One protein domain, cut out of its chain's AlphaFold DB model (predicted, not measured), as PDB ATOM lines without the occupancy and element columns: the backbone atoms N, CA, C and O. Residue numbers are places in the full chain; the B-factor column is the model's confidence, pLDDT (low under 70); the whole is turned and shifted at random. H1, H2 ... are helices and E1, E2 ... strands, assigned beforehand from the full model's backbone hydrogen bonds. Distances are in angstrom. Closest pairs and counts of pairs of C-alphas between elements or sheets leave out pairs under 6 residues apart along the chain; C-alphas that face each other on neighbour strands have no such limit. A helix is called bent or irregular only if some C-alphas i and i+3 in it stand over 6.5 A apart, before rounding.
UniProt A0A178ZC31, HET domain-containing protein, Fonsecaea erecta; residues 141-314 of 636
ATOM      1  N   CYS A 141     242.026 184.769 151.134       96.12
ATOM      2  CA  CYS A 141     242.133 183.366 151.505       96.12
ATOM      3  C   CYS A 141     240.782 182.741 151.888       96.12
ATOM      4  O   CYS A 141     240.565 181.582 151.532       96.12
ATOM      5  N   LEU A 142     239.867 183.484 152.530       95.75
ATOM      6  CA  LEU A 142     238.541 182.951 152.857       95.75
ATOM      7  C   LEU A 142     237.709 182.713 151.598       95.75
ATOM      8  O   LEU A 142     237.277 181.587 151.370       95.75
ATOM      9  N   SER A 143     237.564 183.723 150.735       95.69
ATOM     10  CA  SER A 143     236.776 183.591 149.501       95.69
ATOM     11  C   SER A 143     237.329 182.511 148.569       95.69
ATOM     12  O   SER A 143     236.575 181.701 148.037       95.69
ATOM     13  N   THR A 144     238.657 182.429 148.433       96.25
ATOM     14  CA  THR A 144     239.317 181.411 147.598       96.25
ATOM     15  C   THR A 144     239.087 180.001 148.139       96.25
ATOM     16  O   THR A 144     238.802 179.081 147.372       96.25
ATOM     17  N   THR A 145     239.225 179.809 149.452       95.75
ATOM     18  CA  THR A 145     239.041 178.493 150.077       95.75
ATOM     19  C   THR A 145     237.571 178.086 150.083       95.75
ATOM     20  O   THR A 145     237.265 176.943 149.753       95.75
ATOM     21  N   TYR A 146     236.659 179.024 150.342       95.50
ATOM     22  CA  TYR A 146     235.220 178.789 150.262       95.50
ATOM     23  C   TYR A 146     234.788 178.383 148.847       95.50
ATOM     24  O   TYR A 146     234.101 177.380 148.675       95.50
ATOM     25  N   GLN A 147     235.277 179.071 147.811       95.38
ATOM     26  CA  GLN A 147     234.982 178.709 146.422       95.38
ATOM     27  C   GLN A 147     235.509 177.313 146.058       95.38
ATOM     28  O   GLN A 147     234.843 176.560 145.349       95.38
ATOM     29  N   ARG A 148     236.692 176.928 146.555       93.81
ATOM     30  CA  ARG A 148     237.223 175.566 146.370       93.81
ATOM     31  C   ARG A 148     236.350 174.515 147.046       93.81
ATOM     32  O   ARG A 148     236.117 173.470 146.449       93.81
ATOM     33  N   TYR A 149     235.865 174.801 148.249       92.88
ATOM     34  CA  TYR A 149     234.922 173.945 148.960       92.88
ATOM     35  C   TYR A 149     233.604 173.787 148.185       92.88
ATOM     36  O   TYR A 149     233.198 172.659 147.915       92.88
ATOM     37  N   GLN A 150     233.014 174.881 147.694       91.62
ATOM     38  CA  GLN A 150     231.807 174.841 146.856       91.62
ATOM     39  C   GLN A 150     232.009 174.022 145.571       91.62
ATOM     40  O   GLN A 150     231.195 173.159 145.239       91.62
ATOM     41  N   ASN A 151     233.140 174.212 144.884       90.38
ATOM     42  CA  ASN A 151     233.483 173.425 143.697       90.38
ATOM     43  C   ASN A 151     233.650 171.928 144.016       90.38
ATOM     44  O   ASN A 151     233.290 171.088 143.195       90.38
ATOM     45  N   ALA A 152     234.186 171.579 145.191       88.69
ATOM     46  CA  ALA A 152     234.332 170.188 145.620       88.69
ATOM     47  C   ALA A 152     232.976 169.529 145.920       88.69
ATOM     48  O   ALA A 152     232.783 168.362 145.581       88.69
ATOM     49  N   ILE A 153     232.021 170.269 146.498       86.44
ATOM     50  CA  ILE A 153     230.650 169.785 146.732       86.44
ATOM     51  C   ILE A 153     229.925 169.522 145.407       86.44
ATOM     52  O   ILE A 153     229.265 168.494 145.256       86.44
ATOM     53  N   GLN A 154     230.059 170.433 144.441       85.25
ATOM     54  CA  GLN A 154     229.401 170.334 143.130       85.25
ATOM     55  C   GLN A 154     230.098 169.356 142.169       85.25
ATOM     56  O   GLN A 154     229.531 168.988 141.139       85.25
ATOM     57  N   GLY A 155     231.334 168.957 142.477       81.88
ATOM     58  CA  GLY A 155     232.127 168.051 141.658       81.88
ATOM     59  C   GLY A 155     231.636 166.594 141.681       81.88
ATOM     60  O   GLY A 155     230.765 166.228 142.474       81.88
ATOM     61  N   PRO A 156     232.208 165.728 140.820       73.81
ATOM     62  CA  PRO A 156     231.881 164.305 140.788       73.81
ATOM     63  C   PRO A 156     232.128 163.646 142.152       73.81
ATOM     64  O   PRO A 156     233.243 163.679 142.671       73.81
ATOM     65  N   GLN A 157     231.096 163.017 142.716       69.38
ATOM     66  CA  GLN A 157     231.166 162.360 144.029       69.38
ATOM     67  C   GLN A 157     231.670 160.905 143.955       69.38
ATOM     68  O   GLN A 157     231.799 160.249 144.987       69.38
ATOM     69  N   ASP A 158     232.015 160.411 142.760       62.22
ATOM     70  CA  ASP A 158     232.410 159.017 142.481       62.22
ATOM     71  C   ASP A 158     233.837 158.650 142.957       62.22
ATOM     72  O   ASP A 158     234.460 157.705 142.471       62.22
ATOM     73  N   GLY A 159     234.385 159.400 143.916       63.47
ATOM     74  CA  GLY A 159     235.706 159.174 144.502       63.47
ATOM     75  C   GLY A 159     235.682 158.330 145.784       63.47
ATOM     76  O   GLY A 159     234.620 158.077 146.359       63.47
ATOM     77  N   PRO A 160     236.859 157.917 146.293       66.00
ATOM     78  CA  PRO A 160     236.955 157.285 147.605       66.00
ATOM     79  C   PRO A 160     236.351 158.205 148.673       66.00
ATOM     80  O   PRO A 160     236.653 159.402 148.725       66.00
ATOM     81  N   ARG A 161     235.487 157.645 149.524       67.88
ATOM     82  CA  ARG A 161     234.901 158.379 150.648       67.88
ATOM     83  C   ARG A 161     235.966 158.650 151.710       67.88
ATOM     84  O   ARG A 161     236.768 157.777 152.034       67.88
ATOM     85  N   SER A 162     235.961 159.857 152.259       62.59
ATOM     86  CA  SER A 162     236.656 160.177 153.495       62.59
ATOM     87  C   SER A 162     235.987 159.439 154.650       62.59
ATOM     88  O   SER A 162     234.797 159.622 154.909       62.59
ATOM     89  N   VAL A 163     236.771 158.629 155.360       59.97
ATOM     90  CA  VAL A 163     236.320 157.928 156.571       59.97
ATOM     91  C   VAL A 163     236.016 158.925 157.696       59.97
ATOM     92  O   VAL A 163     235.071 158.710 158.444       59.97
ATOM     93  N   ALA A 164     236.758 160.036 157.774       58.62
ATOM     94  CA  ALA A 164     236.620 161.038 158.835       58.62
ATOM     95  C   ALA A 164     235.356 161.908 158.706       58.62
ATOM     96  O   ALA A 164     234.855 162.416 159.701       58.62
ATOM     97  N   PHE A 165     234.832 162.087 157.486       60.59
ATOM     98  CA  PHE A 165     233.749 163.048 157.224       60.59
ATOM     99  C   PHE A 165     232.506 162.449 156.568       60.59
ATOM    100  O   PHE A 165     231.559 163.181 156.296       60.59
ATOM    101  N   GLY A 166     232.510 161.157 156.226       63.34
ATOM    102  CA  GLY A 166     231.383 160.506 155.544       63.34
ATOM    103  C   GLY A 166     231.077 161.040 154.133       63.34
ATOM    104  O   GLY A 166     230.072 160.656 153.539       63.34
ATOM    105  N   THR A 167     231.935 161.901 153.581       73.88
ATOM    106  CA  THR A 167     231.813 162.562 152.265       73.88
ATOM    107  C   THR A 167     232.898 162.063 151.306       73.88
ATOM    108  O   THR A 167     233.678 161.188 151.672       73.88
ATOM    109  N   SER A 168     232.983 162.555 150.064       81.00
ATOM    110  CA  SER A 168     234.135 162.246 149.201       81.00
ATOM    111  C   SER A 168     235.432 162.832 149.779       81.00
ATOM    112  O   SER A 168     235.418 163.857 150.462       81.00
ATOM    113  N   LYS A 169     236.581 162.193 149.517       83.81
ATOM    114  CA  LYS A 169     237.894 162.660 149.999       83.81
ATOM    115  C   LYS A 169     238.168 164.130 149.644       83.81
ATOM    116  O   LYS A 169     238.637 164.876 150.495       83.81
ATOM    117  N   ALA A 170     237.807 164.547 148.430       85.31
ATOM    118  CA  ALA A 170     237.983 165.923 147.968       85.31
ATOM    119  C   ALA A 170     237.159 166.938 148.782       85.31
ATOM    120  O   ALA A 170     237.663 168.009 149.112       85.31
ATOM    121  N   VAL A 171     235.912 166.596 149.137       85.69
ATOM    122  CA  VAL A 171     235.064 167.441 149.995       85.69
ATOM    123  C   VAL A 171     235.643 167.524 151.405       85.69
ATOM    124  O   VAL A 171     235.740 168.619 151.951       85.69
ATOM    125  N   GLY A 172     236.088 166.394 151.965       85.75
ATOM    126  CA  GLY A 172     236.733 166.348 153.280       85.75
ATOM    127  C   GLY A 172     237.971 167.248 153.374       85.75
ATOM    128  O   GLY A 172     238.051 168.081 154.270       85.75
ATOM    129  N   GLU A 173     238.894 167.143 152.415       89.56
ATOM    130  CA  GLU A 173     240.116 167.967 152.374       89.56
ATOM    131  C   GLU A 173     239.809 169.461 152.164       89.56
ATOM    132  O   GLU A 173     240.428 170.330 152.782       89.56
ATOM    133  N   ALA A 174     238.835 169.785 151.306       90.00
ATOM    134  CA  ALA A 174     238.422 171.170 151.094       90.00
ATOM    135  C   ALA A 174     237.763 171.771 152.348       90.00
ATOM    136  O   ALA A 174     237.991 172.942 152.659       90.00
ATOM    137  N   TYR A 175     236.987 170.966 153.077       90.81
ATOM    138  CA  TYR A 175     236.380 171.347 154.347       90.81
ATOM    139  C   TYR A 175     237.423 171.589 155.443       90.81
ATOM    140  O   TYR A 175     237.376 172.631 156.096       90.81
ATOM    141  N   GLU A 176     238.383 170.678 155.632       90.31
ATOM    142  CA  GLU A 176     239.456 170.850 156.626       90.31
ATOM    143  C   GLU A 176     240.190 172.170 156.421       90.31
ATOM    144  O   GLU A 176     240.366 172.946 157.360       90.31
ATOM    145  N   ARG A 177     240.514 172.483 155.164       92.44
ATOM    146  CA  ARG A 177     241.164 173.744 154.829       92.44
ATOM    147  C   ARG A 177     240.276 174.959 155.089       92.44
ATOM    148  O   ARG A 177     240.764 175.978 155.569       92.44
ATOM    149  N   LEU A 178     238.979 174.876 154.783       93.38
ATOM    150  CA  LEU A 178     238.028 175.945 155.100       93.38
ATOM    151  C   LEU A 178     237.985 176.203 156.611       93.38
ATOM    152  O   LEU A 178     238.088 177.353 157.037       93.38
ATOM    153  N   ARG A 179     237.918 175.141 157.417       91.19
ATOM    154  CA  ARG A 179     237.965 175.216 158.881       91.19
ATOM    155  C   ARG A 179     239.269 175.850 159.378       91.19
ATOM    156  O   ARG A 179     239.233 176.718 160.251       91.19
ATOM    157  N   ASP A 180     240.415 175.480 158.816       90.19
ATOM    158  CA  ASP A 180     241.717 176.032 159.215       90.19
ATOM    159  C   ASP A 180     241.856 177.524 158.874       90.19
ATOM    160  O   ASP A 180     242.438 178.300 159.637       90.19
ATOM    161  N   ILE A 181     241.257 177.955 157.764       91.44
ATOM    162  CA  ILE A 181     241.187 179.357 157.337       91.44
ATOM    163  C   ILE A 181     240.259 180.172 158.249       91.44
ATOM    164  O   ILE A 181     240.653 181.231 158.733       91.44
ATOM    165  N   ILE A 182     239.066 179.655 158.552       89.94
ATOM    166  CA  ILE A 182     238.078 180.289 159.444       89.94
ATOM    167  C   ILE A 182     238.598 180.409 160.887       89.94
ATOM    168  O   ILE A 182     238.322 181.380 161.589       89.94
ATOM    169  N   THR A 183     239.393 179.445 161.343       86.81
ATOM    170  CA  THR A 183     240.006 179.465 162.683       86.81
ATOM    171  C   THR A 183     241.282 180.310 162.764       86.81
ATOM    172  O   THR A 183     241.947 180.295 163.801       86.81
ATOM    173  N   ALA A 184     241.620 181.047 161.696       84.12
ATOM    174  CA  ALA A 184     242.839 181.847 161.554       84.12
ATOM    175  C   ALA A 184     244.136 181.045 161.767       84.12
ATOM    176  O   ALA A 184     245.149 181.565 162.231       84.12
ATOM    177  N   THR A 185     244.120 179.755 161.428       85.88
ATOM    178  CA  THR A 185     245.279 178.866 161.583       85.88
ATOM    179  C   THR A 185     246.277 179.050 160.445       85.88
ATOM    180  O   THR A 185     247.483 179.074 160.684       85.88
ATOM    181  N   GLU A 186     245.780 179.216 159.217       87.94
ATOM    182  CA  GLU A 186     246.614 179.450 158.030       87.94
ATOM    183  C   GLU A 186     246.846 180.941 157.738       87.94
ATOM    184  O   GLU A 186     247.855 181.292 157.130       87.94
ATOM    185  N   CYS A 187     245.929 181.827 158.140       92.81
ATOM    186  CA  CYS A 187     246.015 183.257 157.844       92.81
ATOM    187  C   CYS A 187     245.367 184.105 158.945       92.81
ATOM    188  O   CYS A 187     244.198 183.903 159.267       92.81
ATOM    189  N   ILE A 188     246.109 185.086 159.470       90.56
ATOM    190  CA  ILE A 188     245.666 185.976 160.560       90.56
ATOM    191  C   ILE A 188     244.418 186.778 160.153       90.56
ATOM    192  O   ILE A 188     243.499 186.947 160.945       90.56
ATOM    193  N   TYR A 189     244.360 187.228 158.899       92.75
ATOM    194  CA  TYR A 189     243.295 188.095 158.380       92.75
ATOM    195  C   TYR A 189     242.157 187.337 157.688       92.75
ATOM    196  O   TYR A 189     241.260 187.950 157.112       92.75
ATOM    197  N   ALA A 190     242.191 186.001 157.678       90.44
ATOM    198  CA  ALA A 190     241.200 185.209 156.955       90.44
ATOM    199  C   ALA A 190     239.822 185.192 157.613       90.44
ATOM    200  O   ALA A 190     238.836 185.078 156.898       90.44
ATOM    201  N   ASN A 191     239.742 185.299 158.936       88.94
ATOM    202  CA  ASN A 191     238.459 185.383 159.631       88.94
ATOM    203  C   ASN A 191     238.048 186.826 159.953       88.94
ATOM    204  O   ASN A 191     236.925 187.050 160.387       88.94
ATOM    205  N   GLY A 192     238.959 187.778 159.717       87.19
ATOM    206  CA  GLY A 192     238.772 189.202 159.961       87.19
ATOM    207  C   GLY A 192     238.402 189.527 161.412       87.19
ATOM    208  O   GLY A 192     237.491 190.305 161.683       87.19
ATOM    209  N   TRP A 193     239.128 188.908 162.344       89.44
ATOM    210  CA  TRP A 193     239.036 189.166 163.777       89.44
ATOM    211  C   TRP A 193     238.899 190.668 164.105       89.44
ATOM    212  O   TRP A 193     239.772 191.476 163.784       89.44
ATOM    213  N   CYS A 194     237.802 191.014 164.785       89.00
ATOM    214  CA  CYS A 194     237.500 192.355 165.282       89.00
ATOM    215  C   CYS A 194     236.887 192.333 166.694       89.00
ATOM    216  O   CYS A 194     236.519 191.277 167.202       89.00
ATOM    217  N   SER A 195     236.704 193.494 167.325       85.44
ATOM    218  CA  SER A 195     236.142 193.596 168.682       85.44
ATOM    219  C   SER A 195     234.642 193.251 168.784       85.44
ATOM    220  O   SER A 195     234.049 193.399 169.852       85.44
ATOM    221  N   TRP A 196     233.987 192.860 167.685       86.19
ATOM    222  CA  TRP A 196     232.528 192.717 167.624       86.19
ATOM    223  C   TRP A 196     231.956 191.670 168.570       86.19
ATOM    224  O   TRP A 196     231.082 191.965 169.379       86.19
ATOM    225  N   VAL A 197     232.517 190.468 168.591       78.50
ATOM    226  CA  VAL A 197     232.005 189.389 169.456       78.50
ATOM    227  C   VAL A 197     232.320 189.575 170.940       78.50
ATOM    228  O   VAL A 197     231.776 188.851 171.774       78.50
ATOM    229  N   ASP A 198     233.210 190.510 171.271       77.25
ATOM    230  CA  ASP A 198     233.679 190.748 172.638       77.25
ATOM    231  C   ASP A 198     232.763 191.716 173.405       77.25
ATOM    232  O   ASP A 198     232.887 191.882 174.621       77.25
ATOM    233  N   ARG A 199     231.784 192.307 172.710       75.56
ATOM    234  CA  ARG A 199     230.776 193.200 173.285       75.56
ATOM    235  C   ARG A 199     229.463 192.474 173.561       75.56
ATOM    236  O   ARG A 199     229.132 191.449 172.958       75.56
ATOM    237  N   ILE A 200     228.706 193.034 174.498       71.69
ATOM    238  CA  ILE A 200     227.419 192.490 174.935       71.69
ATOM    239  C   ILE A 200     226.317 192.670 173.886       71.69
ATOM    240  O   ILE A 200     225.719 191.684 173.463       71.69
ATOM    241  N   TRP A 201     226.163 193.891 173.371       71.88
ATOM    242  CA  TRP A 201     225.105 194.278 172.437       71.88
ATOM    243  C   TRP A 201     225.060 193.479 171.127       71.88
ATOM    244  O   TRP A 201     223.967 193.064 170.753       71.88
ATOM    245  N   PRO A 202     226.186 193.150 170.470       73.00
ATOM    246  CA  PRO A 202     226.179 192.326 169.259       73.00
ATOM    247  C   PRO A 202     225.413 191.005 169.350       73.00
ATOM    248  O   PRO A 202     224.772 190.600 168.382       73.00
ATOM    249  N   SER A 203     225.430 190.333 170.506       66.94
ATOM    250  CA  SER A 203     224.641 189.104 170.696       66.94
ATOM    251  C   SER A 203     223.135 189.361 170.711       66.94
ATOM    252  O   SER A 203     222.368 188.515 170.254       66.94
ATOM    253  N   GLU A 204     222.717 190.523 171.195       69.31
ATOM    254  CA  GLU A 204     221.315 190.930 171.277       69.31
ATOM    255  C   GLU A 204     220.804 191.409 169.920       69.31
ATOM    256  O   GLU A 204     219.763 190.972 169.435       69.31
ATOM    257  N   GLU A 205     221.600 192.222 169.231       75.69
ATOM    258  CA  GLU A 205     221.319 192.675 167.868       75.69
ATOM    259  C   GLU A 205     221.149 191.497 166.903       75.69
ATOM    260  O   GLU A 205     220.218 191.479 166.094       75.69
ATOM    261  N   LEU A 206     222.002 190.476 167.038       73.88
ATOM    262  CA  LEU A 206     221.876 189.205 166.330       73.88
ATOM    263  C   LEU A 206     220.560 188.495 166.637       73.88
ATOM    264  O   LEU A 206     219.891 188.050 165.706       73.88
ATOM    265  N   ARG A 207     220.184 188.389 167.917       73.56
ATOM    266  CA  ARG A 207     218.943 187.726 168.351       73.56
ATOM    267  C   ARG A 207     217.710 188.365 167.716       73.56
ATOM    268  O   ARG A 207     216.758 187.664 167.383       73.56
ATOM    269  N   TYR A 208     217.715 189.682 167.549       77.56
ATOM    270  CA  TYR A 208     216.598 190.414 166.954       77.56
ATOM    271  C   TYR A 208     216.591 190.407 165.442       77.56
ATOM    272  O   TYR A 208     215.518 190.502 164.844       77.56
ATOM    273  N   SER A 209     217.770 190.335 164.834       83.75
ATOM    274  CA  SER A 209     217.897 190.421 163.393       83.75
ATOM    275  C   SER A 209     217.098 189.307 162.718       83.75
ATOM    276  O   SER A 209     217.279 188.127 162.983       83.75
ATOM    277  N   ARG A 210     216.189 189.665 161.812       85.50
ATOM    278  CA  ARG A 210     215.612 188.680 160.876       85.50
ATOM    279  C   ARG A 210     216.540 188.429 159.702       85.50
ATOM    280  O   ARG A 210     216.506 187.371 159.082       85.50
ATOM    281  N   GLN A 211     217.333 189.441 159.377       89.94
ATOM    282  CA  GLN A 211     218.299 189.432 158.300       89.94
ATOM    283  C   GLN A 211     219.571 190.066 158.817       89.94
ATOM    284  O   GLN A 211     219.515 191.196 159.303       89.94
ATOM    285  N   ILE A 212     220.697 189.374 158.688       90.50
ATOM    286  CA  ILE A 212     221.997 189.942 159.025       90.50
ATOM    287  C   ILE A 212     223.040 189.620 157.961       90.50
ATOM    288  O   ILE A 212     223.065 188.526 157.403       90.50
ATOM    289  N   SER A 213     223.908 190.583 157.680       93.56
ATOM    290  CA  SER A 213     225.089 190.412 156.831       93.56
ATOM    291  C   SER A 213     226.287 191.126 157.447       93.56
ATOM    292  O   SER A 213     226.116 192.029 158.267       93.56
ATOM    293  N   VAL A 214     227.496 190.736 157.050       93.25
ATOM    294  CA  VAL A 214     228.722 191.467 157.396       93.25
ATOM    295  C   VAL A 214     229.061 192.454 156.290       93.25
ATOM    296  O   VAL A 214     228.992 192.133 155.104       93.25
ATOM    297  N   CYS A 215     229.498 193.645 156.679       94.81
ATOM    298  CA  CYS A 215     230.130 194.595 155.780       94.81
ATOM    299  C   CYS A 215     231.485 195.012 156.353       94.81
ATOM    300  O   CYS A 215     231.578 195.377 157.519       94.81
ATOM    301  N   TRP A 216     232.532 194.974 155.535       94.31
ATOM    302  CA  TRP A 216     233.864 195.436 155.924       94.31
ATOM    303  C   TRP A 216     233.990 196.928 155.629       94.31
ATOM    304  O   TRP A 216     233.629 197.371 154.539       94.31
ATOM    305  N   ALA A 217     234.487 197.710 156.586       93.94
ATOM    306  CA  ALA A 217     234.613 199.156 156.454       93.94
ATOM    307  C   ALA A 217     235.501 199.519 155.261       93.94
ATOM    308  O   ALA A 217     235.096 200.293 154.395       93.94
ATOM    309  N   GLU A 218     236.663 198.883 155.151       94.12
ATOM    310  CA  GLU A 218     237.610 199.141 154.076       94.12
ATOM    311  C   GLU A 218     237.308 198.302 152.822       94.12
ATOM    312  O   GLU A 218     236.837 197.165 152.890       94.12
ATOM    313  N   GLU A 219     237.588 198.855 151.642       90.94
ATOM    314  CA  GLU A 219     237.407 198.148 150.371       90.94
ATOM    315  C   GLU A 219     238.597 197.245 150.008       90.94
ATOM    316  O   GLU A 219     239.758 197.524 150.310       90.94
ATOM    317  N   GLY A 220     238.317 196.162 149.279       91.69
ATOM    318  CA  GLY A 220     239.334 195.234 148.787       91.69
ATOM    319  C   GLY A 220     239.662 194.107 149.768       91.69
ATOM    320  O   GLY A 220     238.818 193.686 150.552       91.69
ATOM    321  N   PHE A 221     240.883 193.572 149.675       93.62
ATOM    322  CA  PHE A 221     241.327 192.428 150.475       93.62
ATOM    323  C   PHE A 221     242.577 192.771 151.279       93.62
ATOM    324  O   PHE A 221     243.446 193.482 150.777       93.62
ATOM    325  N   ALA A 222     242.681 192.214 152.484       92.56
ATOM    326  CA  ALA A 222     243.916 192.241 153.260       92.56
ATOM    327  C   ALA A 222     244.975 191.297 152.665       92.56
ATOM    328  O   ALA A 222     244.648 190.234 152.113       92.56
ATOM    329  N   ASP A 223     246.245 191.659 152.846       91.44
ATOM    330  CA  ASP A 223     247.375 190.799 152.512       91.44
ATOM    331  C   ASP A 223     247.380 189.537 153.383       91.44
ATOM    332  O   ASP A 223     247.151 189.576 154.592       91.44
ATOM    333  N   CYS A 224     247.652 188.389 152.765       91.75
ATOM    334  CA  CYS A 224     247.739 187.128 153.493       91.75
ATOM    335  C   CYS A 224     248.989 187.103 154.381       91.75
ATOM    336  O   CYS A 224     250.106 187.273 153.888       91.75
ATOM    337  N   ARG A 225     248.802 186.832 155.678       91.19
ATOM    338  CA  ARG A 225     249.884 186.676 156.660       91.19
ATOM    339  C   ARG A 225     249.718 185.369 157.417       91.19
ATOM    340  O   ARG A 225     248.688 185.152 158.053       91.19
ATOM    341  N   GLN A 226     250.730 184.509 157.345       87.88
ATOM    342  CA  GLN A 226     250.726 183.218 158.027       87.88
ATOM    343  C   GLN A 226     251.130 183.390 159.500       87.88
ATOM    344  O   GLN A 226     252.229 183.887 159.748       87.88
ATOM    345  N   PRO A 227     250.311 182.939 160.471       74.19
ATOM    346  CA  PRO A 227     250.625 183.077 161.897       74.19
ATOM    347  C   PRO A 227     251.903 182.341 162.314       74.19
ATOM    348  O   PRO A 227     252.562 182.738 163.260       74.19
ATOM    349  N   GLY A 228     252.248 181.250 161.624       74.00
ATOM    350  CA  GLY A 228     253.437 180.447 161.916       74.00
ATOM    351  C   GLY A 228     254.720 180.935 161.243       74.00
ATOM    352  O   GLY A 228     255.710 180.211 161.285       74.00
ATOM    353  N   ASN A 229     254.713 182.093 160.573       78.12
ATOM    354  CA  ASN A 229     255.914 182.612 159.929       78.12
ATOM    355  C   ASN A 229     256.813 183.314 160.969       78.12
ATOM    356  O   ASN A 229     256.472 184.419 161.391       78.12
ATOM    357  N   PRO A 230     257.979 182.746 161.341       69.56
ATOM    358  CA  PRO A 230     258.874 183.344 162.334       69.56
ATOM    359  C   PRO A 230     259.522 184.651 161.855       69.56
ATOM    360  O   PRO A 230     260.185 185.328 162.631       69.56
ATOM    361  N   THR A 231     259.378 184.999 160.572       80.62
ATOM    362  CA  THR A 231     259.883 186.256 160.011       80.62
ATOM    363  C   THR A 231     258.810 187.330 159.881       80.62
ATOM    364  O   THR A 231     259.091 188.353 159.257       80.62
ATOM    365  N   LEU A 232     257.584 187.085 160.360       86.81
ATOM    366  CA  LEU A 232     256.493 188.050 160.281       86.81
ATOM    367  C   LEU A 232     256.869 189.289 161.091       86.81
ATOM    368  O   LEU A 232     257.034 189.212 162.305       86.81
ATOM    369  N   LYS A 233     257.030 190.429 160.426       89.06
ATOM    370  CA  LYS A 233     257.434 191.658 161.110       89.06
ATOM    371  C   LYS A 233     256.216 192.436 161.612       89.06
ATOM    372  O   LYS A 233     255.161 192.370 160.978       89.06
ATOM    373  N   PRO A 234     256.342 193.221 162.698       88.31
ATOM    374  CA  PRO A 234     255.232 194.021 163.219       88.31
ATOM    375  C   PRO A 234     254.662 194.992 162.182       88.31
ATOM    376  O   PRO A 234     253.458 195.206 162.129       88.31
ATOM    377  N   GLU A 235     255.502 195.538 161.299       89.62
ATOM    378  CA  GLU A 235     255.072 196.480 160.257       89.62
ATOM    379  C   GLU A 235     254.217 195.821 159.164       89.62
ATOM    380  O   GLU A 235     253.590 196.517 158.366       89.62
ATOM    381  N   GLU A 236     254.185 194.488 159.108       89.81
ATOM    382  CA  GLU A 236     253.339 193.720 158.191       89.81
ATOM    383  C   GLU A 236     251.944 193.437 158.768       89.81
ATOM    384  O   GLU A 236     251.095 192.877 158.060       89.81
ATOM    385  N   LEU A 237     251.716 193.804 160.035       92.19
ATOM    386  CA  LEU A 237     250.428 193.734 160.707       92.19
ATOM    387  C   LEU A 237     249.665 195.059 160.555       92.19
ATOM    388  O   LEU A 237     250.215 196.154 160.636       92.19
ATOM    389  N   SER A 238     248.352 194.950 160.414       91.06
ATOM    390  CA  SER A 238     247.375 196.035 160.451       91.06
ATOM    391  C   SER A 238     246.197 195.702 161.376       91.06
ATOM    392  O   SER A 238     246.026 194.548 161.788       91.06
ATOM    393  N   GLY A 239     245.393 196.721 161.701       89.69
ATOM    394  CA  GLY A 239     244.161 196.594 162.484       89.69
ATOM    395  C   GLY A 239     244.376 195.979 163.870       89.69
ATOM    396  O   GLY A 239     245.379 196.241 164.534       89.69
ATOM    397  N   MET A 240     243.440 195.125 164.286       90.06
ATOM    398  CA  MET A 240     243.432 194.485 165.610       90.06
ATOM    399  C   MET A 240     244.712 193.701 165.947       90.06
ATOM    400  O   MET A 240     245.254 193.931 167.029       90.06
ATOM    401  N   PRO A 241     245.267 192.840 165.065       92.38
ATOM    402  CA  PRO A 241     246.548 192.183 165.334       92.38
ATOM    403  C   PRO A 241     247.691 193.150 165.653       92.38
ATOM    404  O   PRO A 241     248.485 192.872 166.545       92.38
ATOM    405  N   MET A 242     247.769 194.292 164.962       93.44
ATOM    406  CA  MET A 242     248.821 195.287 165.196       93.44
ATOM    407  C   MET A 242     248.614 196.059 166.504       93.44
ATOM    408  O   MET A 242     249.576 196.365 167.204       93.44
ATOM    409  N   LEU A 243     247.363 196.361 166.854       92.69
ATOM    410  CA  LEU A 243     247.035 197.018 168.122       92.69
ATOM    411  C   LEU A 243     247.360 196.119 169.313       92.69
ATOM    412  O   LEU A 243     248.048 196.565 170.227       92.69
ATOM    413  N   LEU A 244     246.967 194.842 169.248       92.25
ATOM    414  CA  LEU A 244     247.357 193.853 170.251       92.25
ATOM    415  C   LEU A 244     248.882 193.725 170.330       92.25
ATOM    416  O   LEU A 244     249.429 193.653 171.428       92.25
ATOM    417  N   TYR A 245     249.566 193.714 169.180       94.31
ATOM    418  CA  TYR A 245     251.021 193.618 169.152       94.31
ATOM    419  C   TYR A 245     251.666 194.756 169.946       94.31
ATOM    420  O   TYR A 245     252.471 194.505 170.838       94.31
ATOM    421  N   ARG A 246     251.276 196.002 169.659       94.62
ATOM    422  CA  ARG A 246     251.808 197.193 170.336       94.62
ATOM    423  C   ARG A 246     251.490 197.216 171.826       94.62
ATOM    424  O   ARG A 246     252.360 197.567 172.617       94.62
ATOM    425  N   ASP A 247     250.270 196.845 172.203       93.12
ATOM    426  CA  ASP A 247     249.851 196.783 173.604       93.12
ATOM    427  C   ASP A 247     250.722 195.795 174.394       93.12
ATOM    428  O   ASP A 247     251.366 196.159 175.379       93.12
ATOM    429  N   MET A 248     250.851 194.563 173.906       94.81
ATOM    430  CA  MET A 248     251.658 193.542 174.570       94.81
ATOM    431  C   MET A 248     253.160 193.855 174.552       94.81
ATOM    432  O   MET A 248     253.842 193.609 175.549       94.81
ATOM    433  N   GLU A 249     253.680 194.417 173.459       95.44
ATOM    434  CA  GLU A 249     255.077 194.861 173.367       95.44
ATOM    435  C   GLU A 249     255.371 195.963 174.393       95.44
ATOM    436  O   GLU A 249     256.388 195.907 175.085       95.44
ATOM    437  N   SER A 250     254.451 196.918 174.569       94.44
ATOM    438  CA  SER A 250     254.578 197.965 175.592       94.44
ATOM    439  C   SER A 250     254.578 197.408 177.022       94.44
ATOM    440  O   SER A 250     255.209 197.981 177.910       94.44
ATOM    441  N   ASN A 251     253.958 196.240 177.216       94.38
ATOM    442  CA  ASN A 251     253.944 195.478 178.466       94.38
ATOM    443  C   ASN A 251     255.131 194.498 178.602       94.38
ATOM    444  O   ASN A 251     255.186 193.718 179.553       94.38
ATOM    445  N   GLY A 252     256.099 194.539 177.678       95.75
ATOM    446  CA  GLY A 252     257.336 193.756 177.733       95.75
ATOM    447  C   GLY A 252     257.213 192.303 177.264       95.75
ATOM    448  O   GLY A 252     258.115 191.509 177.540       95.75
ATOM    449  N   ALA A 253     256.128 191.933 176.578       96.00
ATOM    450  CA  ALA A 253     255.979 190.597 176.003       96.00
ATOM    451  C   ALA A 253     256.965 190.364 174.843       96.00
ATOM    452  O   ALA A 253     257.317 191.288 174.108       96.00
ATOM    453  N   SER A 254     257.408 189.117 174.661       94.25
ATOM    454  CA  SER A 254     258.285 188.764 173.542       94.25
ATOM    455  C   SER A 254     257.508 188.685 172.223       94.25
ATOM    456  O   SER A 254     256.316 188.387 172.210       94.25
ATOM    457  N   HIS A 255     258.190 188.887 171.092       92.00
ATOM    458  CA  HIS A 255     257.583 188.745 169.763       92.00
ATOM    459  C   HIS A 255     256.850 187.399 169.587       92.00
ATOM    460  O   HIS A 255     255.728 187.361 169.089       92.00
ATOM    461  N   GLU A 256     257.458 186.296 170.032       90.50
ATOM    462  CA  GLU A 256     256.888 184.948 169.908       90.50
ATOM    463  C   GLU A 256     255.608 184.775 170.741       90.50
ATOM    464  O   GLU A 256     254.619 184.219 170.247       90.50
ATOM    465  N   ASP A 257     255.587 185.317 171.965       91.75
ATOM    466  CA  ASP A 257     254.401 185.304 172.828       91.75
ATOM    467  C   ASP A 257     253.256 186.105 172.203       91.75
ATOM    468  O   ASP A 257     252.104 185.671 172.210       91.75
ATOM    469  N   ILE A 258     253.578 187.253 171.605       93.06
ATOM    470  CA  ILE A 258     252.603 188.132 170.961       93.06
ATOM    471  C   ILE A 258     251.985 187.462 169.731       93.06
ATOM    472  O   ILE A 258     250.761 187.439 169.592       93.06
ATOM    473  N   ILE A 259     252.796 186.878 168.841       90.44
ATOM    474  CA  ILE A 259     252.281 186.161 167.662       90.44
ATOM    475  C   ILE A 259     251.422 184.960 168.085       90.44
ATOM    476  O   ILE A 259     250.360 184.706 167.500       90.44
ATOM    477  N   THR A 260     251.835 184.252 169.137       89.12
ATOM    478  CA  THR A 260     251.060 183.151 169.724       89.12
ATOM    479  C   THR A 260     249.715 183.641 170.260       89.12
ATOM    480  O   THR A 260     248.681 183.021 169.996       89.12
ATOM    481  N   GLU A 261     249.697 184.779 170.953       91.19
ATOM    482  CA  GLU A 261     248.482 185.387 171.488       91.19
ATOM    483  C   GLU A 261     247.547 185.890 170.381       91.19
ATOM    484  O   GLU A 261     246.351 185.610 170.441       91.19
ATOM    485  N   ILE A 262     248.064 186.530 169.325       90.75
ATOM    486  CA  ILE A 262     247.284 186.928 168.136       90.75
ATOM    487  C   ILE A 262     246.572 185.710 167.541       90.75
ATOM    488  O   ILE A 262     245.362 185.742 167.303       90.75
ATOM    489  N   ARG A 263     247.296 184.601 167.345       86.44
ATOM    490  CA  ARG A 263     246.715 183.352 166.830       86.44
ATOM    491  C   ARG A 263     245.643 182.808 167.773       86.44
ATOM    492  O   ARG A 263     244.558 182.431 167.327       86.44
ATOM    493  N   ARG A 264     245.931 182.772 169.075       88.31
ATOM    494  CA  ARG A 264     245.006 182.272 170.097       88.31
ATOM    495  C   ARG A 264     243.729 183.108 170.150       88.31
ATOM    496  O   ARG A 264     242.641 182.531 170.183       88.31
ATOM    497  N   ARG A 265     243.836 184.442 170.125       87.44
ATOM    498  CA  ARG A 265     242.683 185.350 170.099       87.44
ATOM    499  C   ARG A 265     241.893 185.213 168.807       87.44
ATOM    500  O   ARG A 265     240.682 185.078 168.901       87.44
ATOM    501  N   GLY A 266     242.539 185.113 167.645       86.69
ATOM    502  CA  GLY A 266     241.854 184.858 166.373       86.69
ATOM    503  C   GLY A 266     241.034 183.559 166.378       86.69
ATOM    504  O   GLY A 266     239.869 183.556 165.978       86.69
ATOM    505  N   SER A 267     241.587 182.458 166.902       85.44
ATOM    506  CA  SER A 267     240.844 181.196 167.055       85.44
ATOM    507  C   SER A 267     239.747 181.273 168.131       85.44
ATOM    508  O   SER A 267     238.665 180.711 167.962       85.44
ATOM    509  N   LYS A 268     239.979 181.973 169.248       85.62
ATOM    510  CA  LYS A 268     238.954 182.172 170.288       85.62
ATOM    511  C   LYS A 268     237.814 183.056 169.784       85.62
ATOM    512  O   LYS A 268     236.658 182.802 170.114       85.62
ATOM    513  N   TRP A 269     238.136 184.054 168.970       87.12
ATOM    514  CA  TRP A 269     237.185 184.970 168.365       87.12
ATOM    515  C   TRP A 269     236.185 184.226 167.496       87.12
ATOM    516  O   TRP A 269     234.988 184.402 167.690       87.12
ATOM    517  N   ILE A 270     236.640 183.307 166.631       84.81
ATOM    518  CA  ILE A 270     235.688 182.540 165.825       84.81
ATOM    519  C   ILE A 270     234.794 181.660 166.694       84.81
ATOM    520  O   ILE A 270     233.609 181.549 166.419       84.81
ATOM    521  N   ARG A 271     235.316 181.079 167.783       81.25
ATOM    522  CA  ARG A 271     234.489 180.322 168.734       81.25
ATOM    523  C   ARG A 271     233.446 181.217 169.413       81.25
ATOM    524  O   ARG A 271     232.320 180.785 169.621       81.25
ATOM    525  N   ARG A 272     233.794 182.458 169.753       78.62
ATOM    526  CA  ARG A 272     232.846 183.439 170.306       78.62
ATOM    527  C   ARG A 272     231.811 183.869 169.270       78.62
ATOM    528  O   ARG A 272     230.637 183.931 169.608       78.62
ATOM    529  N   LEU A 273     232.222 184.082 168.021       81.50
ATOM    530  CA  LEU A 273     231.315 184.343 166.902       81.50
ATOM    531  C   LEU A 273     230.356 183.165 166.705       81.50
ATOM    532  O   LEU A 273     229.154 183.351 166.568       81.50
ATOM    533  N   TRP A 274     230.885 181.945 166.792       76.19
ATOM    534  CA  TRP A 274     230.120 180.706 166.806       76.19
ATOM    535  C   TRP A 274     229.100 180.659 167.926       76.19
ATOM    536  O   TRP A 274     227.991 180.227 167.687       76.19
ATOM    537  N   LEU A 275     229.435 181.082 169.138       71.12
ATOM    538  CA  LEU A 275     228.465 181.105 170.233       71.12
ATOM    539  C   LEU A 275     227.430 182.221 170.049       71.12
ATOM    540  O   LEU A 275     226.260 182.019 170.344       71.12
ATOM    541  N   ALA A 276     227.842 183.373 169.516       69.69
ATOM    542  CA  ALA A 276     226.961 184.515 169.301       69.69
ATOM    543  C   ALA A 276     225.933 184.263 168.189       69.69
ATOM    544  O   ALA A 276     224.765 184.606 168.349       69.69
ATOM    545  N   ILE A 277     226.351 183.661 167.072       68.50
ATOM    546  CA  ILE A 277     225.476 183.413 165.918       68.50
ATOM    547  C   ILE A 277     224.967 181.964 165.908       68.50
ATOM    548  O   ILE A 277     223.908 181.696 165.364       68.50
ATOM    549  N   GLY A 278     225.682 181.007 166.498       59.91
ATOM    550  CA  GLY A 278     225.556 179.571 166.219       59.91
ATOM    551  C   GLY A 278     224.220 178.916 166.522       59.91
ATOM    552  O   GLY A 278     223.895 177.939 165.855       59.91
ATOM    553  N   GLU A 279     223.439 179.412 167.478       58.25
ATOM    554  CA  GLU A 279     222.072 178.908 167.675       58.25
ATOM    555  C   GLU A 279     221.112 179.440 166.618       58.25
ATOM    556  O   GLU A 279     220.373 178.668 166.011       58.25
ATOM    557  N   ASN A 280     221.222 180.729 166.299       61.38
ATOM    558  CA  ASN A 280     220.511 181.328 165.174       61.38
ATOM    559  C   ASN A 280     220.941 180.676 163.841       61.38
ATOM    560  O   ASN A 280     220.115 180.445 162.958       61.38
ATOM    561  N   LEU A 281     222.222 180.301 163.716       62.19
ATOM    562  CA  LEU A 281     222.743 179.525 162.590       62.19
ATOM    563  C   LEU A 281     222.266 178.086 162.620       62.19
ATOM    564  O   LEU A 281     222.068 177.537 161.558       62.19
ATOM    565  N   LYS A 282     222.074 177.453 163.779       63.88
ATOM    566  CA  LYS A 282     221.533 176.092 163.839       63.88
ATOM    567  C   LYS A 282     220.128 176.065 163.244       63.88
ATOM    568  O   LYS A 282     219.872 175.236 162.376       63.88
ATOM    569  N   GLU A 283     219.269 177.009 163.636       63.94
ATOM    570  CA  GLU A 283     217.939 177.171 163.033       63.94
ATOM    571  C   GLU A 283     218.042 177.424 161.514       63.94
ATOM    572  O   GLU A 283     217.299 176.826 160.733       63.94
ATOM    573  N   TYR A 284     219.006 178.242 161.072       61.44
ATOM    574  CA  TYR A 284     219.271 178.483 159.648       61.44
ATOM    575  C   TYR A 284     219.765 177.236 158.897       61.44
ATOM    576  O   TYR A 284     219.204 176.877 157.863       61.44
ATOM    577  N   SER A 285     220.788 176.553 159.412       63.12
ATOM    578  CA  SER A 285     221.398 175.352 158.842       63.12
ATOM    579  C   SER A 285     220.372 174.227 158.718       63.12
ATOM    580  O   SER A 285     220.398 173.476 157.744       63.12
ATOM    581  N   GLU A 286     219.475 174.087 159.699       65.19
ATOM    582  CA  GLU A 286     218.384 173.109 159.684       65.19
ATOM    583  C   GLU A 286     217.302 173.475 158.656       65.19
ATOM    584  O   GLU A 286     216.791 172.588 157.974       65.19
ATOM    585  N   ALA A 287     216.995 174.765 158.482       56.53
ATOM    586  CA  ALA A 287     216.010 175.236 157.506       56.53
ATOM    587  C   ALA A 287     216.521 175.225 156.051       56.53
ATOM    588  O   ALA A 287     215.742 174.999 155.124       56.53
ATOM    589  N   ALA A 288     217.815 175.478 155.837       55.84
ATOM    590  CA  ALA A 288     218.418 175.613 154.510       55.84
ATOM    591  C   ALA A 288     218.915 174.280 153.914       55.84
ATOM    592  O   ALA A 288     219.125 174.194 152.703       55.84
ATOM    593  N   SER A 289     219.118 173.238 154.727       52.72
ATOM    594  CA  SER A 289     219.813 172.022 154.290       52.72
ATOM    595  C   SER A 289     218.887 170.842 153.989       52.72
ATOM    596  O   SER A 289     218.263 170.269 154.874       52.72
ATOM    597  N   THR A 290     218.952 170.353 152.748       46.62
ATOM    598  CA  THR A 290     218.561 168.984 152.347       46.62
ATOM    599  C   THR A 290     219.751 168.009 152.333       46.62
ATOM    600  O   THR A 290     219.614 166.856 151.925       46.62
ATOM    601  N   SER A 291     220.938 168.468 152.748       56.31
ATOM    602  CA  SER A 291     222.216 167.767 152.590       56.31
ATOM    603  C   SER A 291     222.622 166.937 153.817       56.31
ATOM    604  O   SER A 291     222.374 167.314 154.962       56.31
ATOM    605  N   SER A 292     223.299 165.809 153.576       60.44
ATOM    606  CA  SER A 292     223.757 164.841 154.585       60.44
ATOM    607  C   SER A 292     225.076 165.216 155.285       60.44
ATOM    608  O   SER A 292     225.805 164.324 155.714       60.44
ATOM    609  N   PHE A 293     225.443 166.500 155.344       75.31
ATOM    610  CA  PHE A 293     226.695 166.940 155.978       75.31
ATOM    611  C   PHE A 293     226.633 166.859 157.510       75.31
ATOM    612  O   PHE A 293     225.547 166.794 158.097       75.31
ATOM    613  N   SER A 294     227.789 166.867 158.179       80.00
ATOM    614  CA  SER A 294     227.812 166.995 159.640       80.00
ATOM    615  C   SER A 294     227.357 168.396 160.071       80.00
ATOM    616  O   SER A 294     227.375 169.347 159.284       80.00
ATOM    617  N   LEU A 295     226.932 168.542 161.329       77.00
ATOM    618  CA  LEU A 295     226.545 169.849 161.867       77.00
ATOM    619  C   LEU A 295     227.712 170.847 161.813       77.00
ATOM    620  O   LEU A 295     227.510 171.992 161.423       77.00
ATOM    621  N   ASP A 296     228.930 170.403 162.125       80.00
ATOM    622  CA  ASP A 296     230.133 171.246 162.105       80.00
ATOM    623  C   ASP A 296     230.519 171.730 160.704       80.00
ATOM    624  O   ASP A 296     230.999 172.857 160.539       80.00
ATOM    625  N   GLN A 297     230.273 170.902 159.683       82.56
ATOM    626  CA  GLN A 297     230.469 171.285 158.287       82.56
ATOM    627  C   GLN A 297     229.528 172.410 157.881       82.56
ATOM    628  O   GLN A 297     229.994 173.446 157.406       82.56
ATOM    629  N   ARG A 298     228.226 172.238 158.142       82.00
ATOM    630  CA  ARG A 298     227.211 173.265 157.860       82.00
ATOM    631  C   ARG A 298     227.506 174.561 158.590       82.00
ATOM    632  O   ARG A 298     227.479 175.626 157.991       82.00
ATOM    633  N   LYS A 299     227.878 174.446 159.863       82.69
ATOM    634  CA  LYS A 299     228.347 175.564 160.665       82.69
ATOM    635  C   LYS A 299     229.486 176.296 159.935       82.69
ATOM    636  O   LYS A 299     229.339 177.450 159.543       82.69
ATOM    637  N   SER A 300     230.618 175.648 159.690       86.75
ATOM    638  CA  SER A 300     231.766 176.318 159.053       86.75
ATOM    639  C   SER A 300     231.421 176.958 157.702       86.75
ATOM    640  O   SER A 300     231.913 178.042 157.392       86.75
ATOM    641  N   GLU A 301     230.552 176.323 156.918       88.56
ATOM    642  CA  GLU A 301     230.013 176.890 155.683       88.56
ATOM    643  C   GLU A 301     229.214 178.176 155.924       88.56
ATOM    644  O   GLU A 301     229.539 179.206 155.332       88.56
ATOM    645  N   ASP A 302     228.229 178.156 156.819       86.56
ATOM    646  CA  ASP A 302     227.405 179.325 157.142       86.56
ATOM    647  C   ASP A 302     228.244 180.480 157.700       86.56
ATOM    648  O   ASP A 302     228.009 181.643 157.380       86.56
ATOM    649  N   MET A 303     229.289 180.168 158.467       89.00
ATOM    650  CA  MET A 303     230.238 181.165 158.953       89.00
ATOM    651  C   MET A 303     231.060 181.789 157.827       89.00
ATOM    652  O   MET A 303     231.258 183.002 157.813       89.00
ATOM    653  N   ALA A 304     231.532 180.986 156.869       93.00
ATOM    654  CA  ALA A 304     232.224 181.513 155.699       93.00
ATOM    655  C   ALA A 304     231.318 182.469 154.916       93.00
ATOM    656  O   ALA A 304     231.741 183.572 154.581       93.00
ATOM    657  N   ARG A 305     230.065 182.066 154.676       92.06
ATOM    658  CA  ARG A 305     229.052 182.870 153.977       92.06
ATOM    659  C   ARG A 305     228.789 184.187 154.702       92.06
ATOM    660  O   ARG A 305     228.868 185.246 154.084       92.06
ATOM    661  N   PHE A 306     228.581 184.127 156.017       91.25
ATOM    662  CA  PHE A 306     228.382 185.305 156.857       91.25
ATOM    663  C   PHE A 306     229.563 186.282 156.770       91.25
ATOM    664  O   PHE A 306     229.364 187.454 156.459       91.25
ATOM    665  N   LEU A 307     230.800 185.805 156.957       93.31
ATOM    666  CA  LEU A 307     232.011 186.639 156.889       93.31
ATOM    667  C   LEU A 307     232.269 187.222 155.490       93.31
ATOM    668  O   LEU A 307     232.859 188.298 155.362       93.31
ATOM    669  N   LEU A 308     231.821 186.530 154.440       94.62
ATOM    670  CA  LEU A 308     231.859 187.004 153.054       94.62
ATOM    671  C   LEU A 308     230.736 188.002 152.722       94.62
ATOM    672  O   LEU A 308     230.691 188.503 151.599       94.62
ATOM    673  N   GLY A 309     229.875 188.327 153.690       93.69
ATOM    674  CA  GLY A 309     228.817 189.324 153.558       93.69
ATOM    675  C   GLY A 309     227.521 188.792 152.955       93.69
ATOM    676  O   GLY A 309     226.677 189.585 152.539       93.69
ATOM    677  N   GLU A 310     227.328 187.470 152.893       93.44
ATOM    678  CA  GLU A 310     226.028 186.922 152.512       93.44
ATOM    679  C   GLU A 310     224.960 187.260 153.558       93.44
ATOM    680  O   GLU A 310     225.212 187.279 154.764       93.44
ATOM    681  N   VAL A 311     223.743 187.528 153.076       91.56
ATOM    682  CA  VAL A 311     222.599 187.817 153.940       91.56
ATOM    683  C   VAL A 311     222.066 186.514 154.525       91.56
ATOM    684  O   VAL A 311     221.490 185.682 153.820       91.56
ATOM    685  N   MET A 312     222.213 186.374 155.835       86.06
ATOM    686  CA  MET A 312     221.665 185.285 156.630       86.06
ATOM    687  C   MET A 312     220.226 185.621 157.024       86.06
ATOM    688  O   MET A 312     219.958 186.728 157.484       86.06
ATOM    689  N   GLN A 313     219.300 184.678 156.841       84.56
ATOM    690  CA  GLN A 313     217.889 184.825 157.221       84.56
ATOM    691  C   GLN A 313     217.651 184.042 158.511       84.56
ATOM    692  O   GLN A 313     217.755 182.822 158.497       84.56
ATOM    693  N   LEU A 314     217.337 184.699 159.619       74.25
ATOM    694  CA  LEU A 314     217.101 184.006 160.886       74.25
ATOM    695  C   LEU A 314     215.631 183.573 161.001       74.25
ATOM    696  O   LEU A 314     214.719 184.270 160.547       74.25
TER     697      LEU A 314
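What this domain is: This is residues 141 to 314 of the 636 residues of the protein "HET domain-containing protein" of Fonsecaea erecta (UniProt A0A178ZC31). A long helix H6, bent into two arms, runs along one side of the domain; H5 folds back on the first part of its long arm H6a, and the short helix H3 packs near that arm's other end. H7, near the middle, lies between the short arm H6b and a helical hairpin of H1 and H2, while E1 passes the end of H7 and is joined there by the last residues. The printed part has 174 residues with seven named helices and one named strand, in the order H1, H2, H3, H4, E1, H5, H6, H7, and is mostly helix. It is compact, with a radius of gyration of the C-alphas of 17.3 A and spans of 53 by 40 by 28 A.

Where its parts are: H1, residues 141 to 154, begins at C-alpha 141 (242.133, 183.366, 151.505) and is 20.1 A long. H2, residues 169 to 182, is 20.0 A long. H3 is residues 195 to 198, H4 residues 201 to 208, and E1 residues 211 to 216, 16.9 A long. H5, residues 239 to 250, is 16.8 A long. H6, residues 255 to 288, was assigned as one helix by its hydrogen bonds but is bent, with C-alphas 276 and 279 7.6 A apart. Its arms are H6a, residues 255 to 276, 30.9 A long from C-alpha 255 (257.583, 188.745, 169.763), and H6b, residues 279 to 288, 14.1 A long. H7, residues 295 to 307, is 18.3 A long and ends at C-alpha 307 (232.011, 186.639, 156.889).

How they stand to each other: H6, taken whole, is the hub, touching four other helices. H6a touches H5 with residues 255 to 262 alone, opposite ways at a steep tilt of 45 degrees; the closest C-alphas, of Tyr 245 and Ile 258, are 6.0 A apart. H6a touches H3 with residues 269 to 276 alone, closest at the C-alphas of Val 197 and Leu 273, 5.7 A. H6a and H4 only just touch, with 3 pairs of C-alphas within 8 A, the closest those of Ser 203 and Ala 276, 5.3 A. H6b stands at a steep tilt of 63 degrees to H6a and touches H7 about perpendicular, at 80 degrees, closest at the C-alphas of Ser 285 and Arg 298, 6.3 A. H7 touches H2, the same way at a steep tilt of 51 degrees, closest at the C-alphas of Arg 179 and Ser 300, 6.3 A. H1 and H2 form a helical hairpin, opposite ways at a shallow tilt of 23 degrees, with the C-alphas of Tyr 149 and Ala 174 closest, 5.0 A. H5 is apart from H1, H2 and H7. E1 pairs with no named strand, but its residues 211 to 212 pair antiparallel with residues 312 to 313. Every O i to N i+4 pair is within hydrogen-bond range in H1, H2, H4, H5, H6a, H6b and H7; H3 is too short for such a pair.

The domain as a whole: The two C-alphas farthest apart, of Asp 158 and Ser 250, are 55.7 A apart. The printed part has no cut. The links H1 to H2, H2 to H3 and E1 to H5 are long, the last with 22 residues. The mean pLDDT of the printed part is 83.3, and residues 157 to 166, 203 to 204, 230 and 276 to 292 are under 70.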